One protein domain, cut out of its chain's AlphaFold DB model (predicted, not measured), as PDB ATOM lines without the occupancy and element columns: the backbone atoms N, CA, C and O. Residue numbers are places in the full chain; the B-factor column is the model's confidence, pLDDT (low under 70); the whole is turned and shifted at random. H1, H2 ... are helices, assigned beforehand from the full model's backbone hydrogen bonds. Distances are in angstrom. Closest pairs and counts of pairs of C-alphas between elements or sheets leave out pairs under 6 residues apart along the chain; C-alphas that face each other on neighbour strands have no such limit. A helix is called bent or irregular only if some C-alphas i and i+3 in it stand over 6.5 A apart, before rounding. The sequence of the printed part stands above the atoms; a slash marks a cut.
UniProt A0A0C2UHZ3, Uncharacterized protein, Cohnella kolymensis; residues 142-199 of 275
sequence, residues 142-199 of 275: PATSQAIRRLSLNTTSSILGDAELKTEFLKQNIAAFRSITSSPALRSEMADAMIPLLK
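This is residues 142 to 199 of the 275 residues of an uncharacterized protein of Cohnella kolymensis (UniProt A0A0C2UHZ3). Three helices are joined end to end at two sharp corners, making an open frame with an empty middle: H2 is the crossbar, and H1 and H3 leave its two ends in different directions without meeting each other. Most of H1 sticks out, residues 142 to 155, and so does the second half of H3, residues 192 to 199. The printed part has 58 residues with three named helices in the order H1, H2, H3 and no named strand, and its class is all helix. It is only just loose, close to extended, with a radius of gyration of the C-alphas of 15.4 A, and the C-alphas span 37 by 33 by 23 A along their three main axes.

H2 covers residues 163 to 182 and measures 28.9 A from first to last C-alpha, from C-alpha 163 at (182.306, 224.724, 257.286) to C-alpha 182 at (154.430, 219.172, 262.269). H1, also 20 residues, covers residues 142 to 161 and measures 28.2 A; its C-alpha 142 is at (176.130, 195.662, 241.910). H3 covers residues 184 to 199 and measures 23.0 A, ending with C-alpha 199 at (166.841, 202.928, 275.462). H3 has a kink of 29 degrees near residue 193, and it is only just irregular: C-alphas 193 and 196 are 6.50 A apart.

H2 touches H1 only at the corner by their link, with residues 165 to 169 of H2 and 159 to 160 of H1 alone. Their closest C-alphas are those of Leu 160 and Lys 166, 4.7 A apart. The lines of H1 and H2 are about perpendicular, at 75 degrees. H2 touches H3 only at the corner by their link as well, with residues 180 to 181 of H2 and 186 to 190 of H3 alone. The closest C-alphas there are those of Thr 181 and Arg 187, 5.3 A apart. H2 and H3 run opposite ways at a steep tilt of 65 degrees. Residues 171 to 176 of H2 stand free, and H1 and H3 are apart. In H1 and H2 every O i to N i+4 pair is within hydrogen-bond range; in H3 it is 8 of 12.

The two C-alphas farthest apart are those of Ala 143 and Pro 184, 39.6 A. The printed part has no cut, and both links, H1 to H2 and H2 to H3, are tight, with one residue each. The mean pLDDT of the printed part is 82.9, and no printed residue is under 70.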
ATOM      1  N   PRO A 142     175.368 195.681 240.655       80.38
ATOM      2  CA  PRO A 142     176.130 195.662 241.910       80.38
ATOM      3  C   PRO A 142     177.321 196.630 241.940       80.38
ATOM      4  O   PRO A 142     177.476 197.391 242.893       80.38
ATOM      5  N   ALA A 143     178.130 196.665 240.877       82.81
ATOM      6  CA  ALA A 143     179.300 197.542 240.823       82.81
ATOM      7  C   ALA A 143     178.909 199.029 240.747       82.81
ATOM      8  O   ALA A 143     179.490 199.870 241.435       82.81
ATOM      9  N   THR A 144     177.884 199.355 239.952       79.50
ATOM     10  CA  THR A 144     177.421 200.739 239.762       79.50
ATOM     11  C   THR A 144     176.733 201.259 241.019       79.50
ATOM     12  O   THR A 144     177.028 202.360 241.478       79.50
ATOM     13  N   SER A 145     175.878 200.446 241.638       79.56
ATOM     14  CA  SER A 145     175.196 200.797 242.882       79.56
ATOM     15  C   SER A 145     176.185 201.026 244.027       79.56
ATOM     16  O   SER A 145     176.040 201.990 244.780       79.56
ATOM     17  N   GLN A 146     177.236 200.205 244.133       78.94
ATOM     18  CA  GLN A 146     178.301 200.408 245.110       78.94
ATOM     19  C   GLN A 146     179.074 201.706 244.843       78.94
ATOM     20  O   GLN A 146     179.333 202.460 245.784       78.94
ATOM     21  N   ALA A 147     179.408 201.994 243.582       79.94
ATOM     22  CA  ALA A 147     180.076 203.235 243.199       79.94
ATOM     23  C   ALA A 147     179.222 204.468 243.533       79.94
ATOM     24  O   ALA A 147     179.733 205.408 244.140       79.94
ATOM     25  N   ILE A 148     177.917 204.442 243.240       79.44
ATOM     26  CA  ILE A 148     176.975 205.523 243.572       79.44
ATOM     27  C   ILE A 148     176.862 205.713 245.083       79.44
ATOM     28  O   ILE A 148     176.938 206.841 245.566       79.44
ATOM     29  N   ARG A 149     176.723 204.628 245.857       81.62
ATOM     30  CA  ARG A 149     176.678 204.708 247.327       81.62
ATOM     31  C   ARG A 149     177.963 205.307 247.884       81.62
ATOM     32  O   ARG A 149     177.905 206.185 248.738       81.62
ATOM     33  N   ARG A 150     179.122 204.875 247.382       82.69
ATOM     34  CA  ARG A 150     180.421 205.407 247.806       82.69
ATOM     35  C   ARG A 150     180.581 206.875 247.426       82.69
ATOM     36  O   ARG A 150     181.042 207.650 248.254       82.69
ATOM     37  N   LEU A 151     180.172 207.260 246.219       84.25
ATOM     38  CA  LEU A 151     180.157 208.653 245.785       84.25
ATOM     39  C   LEU A 151     179.263 209.490 246.703       84.25
ATOM     40  O   LEU A 151     179.718 210.498 247.219       84.25
ATOM     41  N   SER A 152     178.042 209.033 246.986       80.31
ATOM     42  CA  SER A 152     177.107 209.709 247.892       80.31
ATOM     43  C   SER A 152     177.679 209.885 249.303       80.31
ATOM     44  O   SER A 152     177.613 210.981 249.865       80.31
ATOM     45  N   LEU A 153     178.312 208.847 249.862       83.88
ATOM     46  CA  LEU A 153     179.001 208.933 251.151       83.88
ATOM     47  C   LEU A 153     180.178 209.912 251.108       83.88
ATOM     48  O   LEU A 153     180.315 210.728 252.016       83.88
ATOM     49  N   ASN A 154     180.994 209.874 250.054       86.25
ATOM     50  CA  ASN A 154     182.122 210.787 249.881       86.25
ATOM     51  C   ASN A 154     181.647 212.237 249.765       86.25
ATOM     52  O   ASN A 154     182.153 213.093 250.480       86.25
ATOM     53  N   THR A 155     180.642 212.507 248.931       82.88
ATOM     54  CA  THR A 155     180.028 213.832 248.789       82.88
ATOM     55  C   THR A 155     179.487 214.325 250.125       82.88
ATOM     56  O   THR A 155     179.761 215.455 250.513       82.88
ATOM     57  N   THR A 156     178.786 213.469 250.872       81.19
ATOM     58  CA  THR A 156     178.264 213.824 252.200       81.19
ATOM     59  C   THR A 156     179.406 214.113 253.177       81.19
ATOM     60  O   THR A 156     179.360 215.099 253.907       81.19
ATOM     61  N   SER A 157     180.467 213.303 253.164       85.25
ATOM     62  CA  SER A 157     181.664 213.528 253.979       85.25
ATOM     63  C   SER A 157     182.366 214.841 253.626       85.25
ATOM     64  O   SER A 157     182.808 215.545 254.530       85.25
ATOM     65  N   SER A 158     182.464 215.190 252.341       84.88
ATOM     66  CA  SER A 158     183.026 216.463 251.879       84.88
ATOM     67  C   SER A 158     182.164 217.651 252.304       84.88
ATOM     68  O   SER A 158     182.701 218.617 252.832       84.88
ATOM     69  N   ILE A 159     180.835 217.553 252.166       82.81
ATOM     70  CA  ILE A 159     179.887 218.575 252.644       82.81
ATOM     71  C   ILE A 159     180.048 218.796 254.152       82.81
ATOM     72  O   ILE A 159     180.075 219.932 254.608       82.81
ATOM     73  N   LEU A 160     180.175 217.724 254.938       85.62
ATOM     74  CA  LEU A 160     180.340 217.815 256.393       85.62
ATOM     75  C   LEU A 160     181.730 218.307 256.828       85.62
ATOM     76  O   LEU A 160     181.872 218.771 257.964       85.62
ATOM     77  N   GLY A 161     182.741 218.176 255.966       85.88
ATOM     78  CA  GLY A 161     184.095 218.685 256.184       85.88
ATOM     79  C   GLY A 161     184.251 220.173 255.860       85.88
ATOM     80  O   GLY A 161     185.127 220.824 256.424       85.88
ATOM     81  N   ASP A 162     183.392 220.715 255.001       93.88
ATOM     82  CA  ASP A 162     183.359 222.131 254.641       93.88
ATOM     83  C   ASP A 162     182.479 222.929 255.619       93.88
ATOM     84  O   ASP A 162     181.328 222.577 255.866       93.88
ATOM     85  N   ALA A 163     183.005 224.001 256.218       86.12
ATOM     86  CA  ALA A 163     182.306 224.724 257.286       86.12
ATOM     87  C   ALA A 163     181.023 225.440 256.815       86.12
ATOM     88  O   ALA A 163     180.043 225.517 257.570       86.12
ATOM     89  N   GLU A 164     181.020 225.954 255.587       88.00
ATOM     90  CA  GLU A 164     179.894 226.686 255.014       88.00
ATOM     91  C   GLU A 164     178.805 225.708 254.569       88.00
ATOM     92  O   GLU A 164     177.661 225.783 255.031       88.00
ATOM     93  N   LEU A 165     179.185 224.703 253.777       87.56
ATOM     94  CA  LEU A 165     178.257 223.690 253.277       87.56
ATOM     95  C   LEU A 165     177.683 222.835 254.405       87.56
ATOM     96  O   LEU A 165     176.494 222.515 254.383       87.56
ATOM     97  N   LYS A 166     178.474 222.514 255.435       87.94
ATOM     98  CA  LYS A 166     177.984 221.828 256.637       87.94
ATOM     99  C   LYS A 166     176.866 222.613 257.306       87.94
ATOM    100  O   LYS A 166     175.884 222.018 257.747       87.94
ATOM    101  N   THR A 167     177.013 223.931 257.412       87.31
ATOM    102  CA  THR A 167     176.011 224.780 258.062       87.31
ATOM    103  C   THR A 167     174.695 224.744 257.290       87.31
ATOM    104  O   THR A 167     173.645 224.512 257.890       87.31
ATOM    105  N   GLU A 168     174.743 224.893 255.968       86.19
ATOM    106  CA  GLU A 168     173.550 224.823 255.118       86.19
ATOM    107  C   GLU A 168     172.916 223.426 255.111       86.19
ATOM    108  O   GLU A 168     171.703 223.291 255.291       86.19
ATOM    109  N   PHE A 169     173.728 222.373 255.029       86.50
ATOM    110  CA  PHE A 169     173.261 220.991 255.119       86.50
ATOM    111  C   PHE A 169     172.546 220.705 256.451       86.50
ATOM    112  O   PHE A 169     171.470 220.105 256.482       86.50
ATOM    113  N   LEU A 170     173.099 221.171 257.575       88.19
ATOM    114  CA  LEU A 170     172.463 221.024 258.887       88.19
ATOM    115  C   LEU A 170     171.171 221.841 259.001       88.19
ATOM    116  O   LEU A 170     170.197 221.339 259.565       88.19
ATOM    117  N   LYS A 171     171.118 223.062 258.452       86.56
ATOM    118  CA  LYS A 171     169.882 223.864 258.408       86.56
ATOM    119  C   LYS A 171     168.773 223.142 257.645       86.56
ATOM    120  O   LYS A 171     167.647 223.093 258.139       86.56
ATOM    121  N   GLN A 172     169.090 222.548 256.494       84.81
ATOM    122  CA  GLN A 172     168.129 221.764 255.711       84.81
ATOM    123  C   GLN A 172     167.619 220.550 256.492       84.81
ATOM    124  O   GLN A 172     166.410 220.348 256.579       84.81
ATOM    125  N   ASN A 173     168.511 219.798 257.145       83.81
ATOM    126  CA  ASN A 173     168.103 218.671 257.986       83.81
ATOM    127  C   ASN A 173     167.213 219.116 259.157       83.81
ATOM    128  O   ASN A 173     166.190 218.491 259.423       83.81
ATOM    129  N   ILE A 174     167.540 220.223 259.834       81.88
ATOM    130  CA  ILE A 174     166.699 220.782 260.907       81.88
ATOM    131  C   ILE A 174     165.319 221.184 260.370       81.88
ATOM    132  O   ILE A 174     164.309 220.916 261.022       81.88
ATOM    133  N   ALA A 175     165.254 221.817 259.196       80.50
ATOM    134  CA  ALA A 175     163.989 222.173 258.562       80.50
ATOM    135  C   ALA A 175     163.156 220.923 258.226       80.50
ATOM    136  O   ALA A 175     161.960 220.888 258.525       80.50
ATOM    137  N   ALA A 176     163.795 219.871 257.707       78.81
ATOM    138  CA  ALA A 176     163.151 218.587 257.457       78.81
ATOM    139  C   ALA A 176     162.600 217.969 258.755       78.81
ATOM    140  O   ALA A 176     161.414 217.640 258.813       78.81
ATOM    141  N   PHE A 177     163.395 217.915 259.831       80.06
ATOM    142  CA  PHE A 177     162.932 217.440 261.142       80.06
ATOM    143  C   PHE A 177     161.753 218.254 261.685       80.06
ATOM    144  O   PHE A 177     160.797 217.683 262.208       80.06
ATOM    145  N   ARG A 178     161.758 219.583 261.519       77.38
ATOM    146  CA  ARG A 178     160.613 220.423 261.910       77.38
ATOM    147  C   ARG A 178     159.353 220.066 261.125       77.38
ATOM    148  O   ARG A 178     158.281 219.955 261.721       77.38
ATOM    149  N   SER A 179     159.473 219.830 259.820       78.31
ATOM    150  CA  SER A 179     158.335 219.419 258.991       78.31
ATOM    151  C   SER A 179     157.751 218.070 259.443       78.31
ATOM    152  O   SER A 179     156.538 217.959 259.619       78.31
ATOM    153  N   ILE A 180     158.610 217.102 259.789       75.50
ATOM    154  CA  ILE A 180     158.224 215.812 260.385       75.50
ATOM    155  C   ILE A 180     157.456 216.030 261.690       75.50
ATOM    156  O   ILE A 180     156.366 215.492 261.859       75.50
ATOM    157  N   THR A 181     157.966 216.882 262.588       76.44
ATOM    158  CA  THR A 181     157.297 217.166 263.871       76.44
ATOM    159  C   THR A 181     155.945 217.867 263.715       76.44
ATOM    160  O   THR A 181     155.114 217.815 264.617       76.44
ATOM    161  N   SER A 182     155.693 218.491 262.566       81.31
ATOM    162  CA  SER A 182     154.430 219.172 262.269       81.31
ATOM    163  C   SER A 182     153.370 218.203 261.724       81.31
ATOM    164  O   SER A 182     152.174 218.444 261.877       81.31
ATOM    165  N   SER A 183     153.787 217.065 261.156       84.44
ATOM    166  CA  SER A 183     152.902 216.024 260.624       84.44
ATOM    167  C   SER A 183     152.529 214.998 261.708       84.44
ATOM    168  O   SER A 183     153.421 214.364 262.272       84.44
ATOM    169  N   PRO A 184     151.237 214.798 262.042       81.31
ATOM    170  CA  PRO A 184     150.826 213.798 263.034       81.31
ATOM    171  C   PRO A 184     151.260 212.365 262.692       81.31
ATOM    172  O   PRO A 184     151.703 211.645 263.583       81.31
ATOM    173  N   ALA A 185     151.177 211.967 261.417       81.62
ATOM    174  CA  ALA A 185     151.548 210.621 260.976       81.62
ATOM    175  C   ALA A 185     153.057 210.370 261.132       81.62
ATOM    176  O   ALA A 185     153.471 209.406 261.772       81.62
ATOM    177  N   LEU A 186     153.884 211.303 260.646       81.44
ATOM    178  CA  LEU A 186     155.343 211.174 260.714       81.44
ATOM    179  C   LEU A 186     155.886 211.357 262.139       81.44
ATOM    180  O   LEU A 186     156.941 210.823 262.468       81.44
ATOM    181  N   ARG A 187     155.168 212.079 263.013       79.75
ATOM    182  CA  ARG A 187     155.509 212.176 264.441       79.75
ATOM    183  C   ARG A 187     155.516 210.817 265.131       79.75
ATOM    184  O   ARG A 187     156.416 210.580 265.931       79.75
ATOM    185  N   SER A 188     154.528 209.967 264.846       79.69
ATOM    186  CA  SER A 188     154.450 208.635 265.458       79.69
ATOM    187  C   SER A 188     155.625 207.773 265.010       79.69
ATOM    188  O   SER A 188     156.350 207.253 265.850       79.69
ATOM    189  N   GLU A 189     155.895 207.729 263.703       81.12
ATOM    190  CA  GLU A 189     157.033 206.981 263.155       81.12
ATOM    191  C   GLU A 189     158.377 207.488 263.690       81.12
ATOM    192  O   GLU A 189     159.261 206.702 264.033       81.12
ATOM    193  N   MET A 190     158.536 208.809 263.821       81.75
ATOM    194  CA  MET A 190     159.735 209.394 264.413       81.75
ATOM    195  C   MET A 190     159.883 208.993 265.885       81.75
ATOM    196  O   MET A 190     160.984 208.647 266.308       81.75
ATOM    197  N   ALA A 191     158.802 209.015 266.670       80.62
ATOM    198  CA  ALA A 191     158.835 208.570 268.060       80.62
ATOM    199  C   ALA A 191     159.230 207.089 268.156       80.62
ATOM    200  O   ALA A 191     160.134 206.753 268.923       80.62
ATOM    201  N   ASP A 192     158.643 206.232 267.321       84.19
ATOM    202  CA  ASP A 192     158.958 204.803 267.263       84.19
ATOM    203  C   ASP A 192     160.421 204.547 266.883       84.19
ATOM    204  O   ASP A 192     161.077 203.699 267.490       84.19
ATOM    205  N   ALA A 193     160.979 205.330 265.956       82.56
ATOM    206  CA  ALA A 193     162.395 205.267 265.593       82.56
ATOM    207  C   ALA A 193     163.329 205.801 266.698       82.56
ATOM    208  O   ALA A 193     164.459 205.328 266.849       82.56
ATOM    209  N   MET A 194     162.877 206.775 267.494       82.25
ATOM    210  CA  MET A 194     163.662 207.361 268.584       82.25
ATOM    211  C   MET A 194     163.631 206.526 269.868       82.25
ATOM    212  O   MET A 194     164.606 206.544 270.619       82.25
ATOM    213  N   ILE A 195     162.562 205.772 270.134       85.50
ATOM    214  CA  ILE A 195     162.426 204.955 271.351       85.50
ATOM    215  C   ILE A 195     163.612 203.985 271.546       85.50
ATOM    216  O   ILE A 195     164.150 203.946 272.655       85.50
ATOM    217  N   PRO A 196     164.078 203.225 270.533       87.00
ATOM    218  CA  PRO A 196     165.264 202.378 270.664       87.00
ATOM    219  C   PRO A 196     166.534 203.162 271.008       87.00
ATOM    220  O   PRO A 196     167.306 202.721 271.855       87.00
ATOM    221  N   LEU A 197     166.727 204.342 270.409       82.38
ATOM    222  CA  LEU A 197     167.877 205.209 270.693       82.38
ATOM    223  C   LEU A 197     167.841 205.732 272.133       82.38
ATOM    224  O   LEU A 197     168.870 205.798 272.792       82.38
ATOM    225  N   LEU A 198     166.658 206.055 272.656       80.62
ATOM    226  CA  LEU A 198     166.485 206.494 274.045       80.62
ATOM    227  C   LEU A 198     166.692 205.366 275.064       80.62
ATOM    228  O   LEU A 198     167.020 205.638 276.217       80.62
ATOM    229  N   LYS A 199     166.521 204.108 274.647       85.94
ATOM    230  CA  LYS A 199     166.841 202.928 275.462       85.94
ATOM    231  C   LYS A 199     168.341 202.626 275.501       85.94
ATOM    232  O   LYS A 199     168.762 201.849 276.358       85.94
TER     233      LYS A 199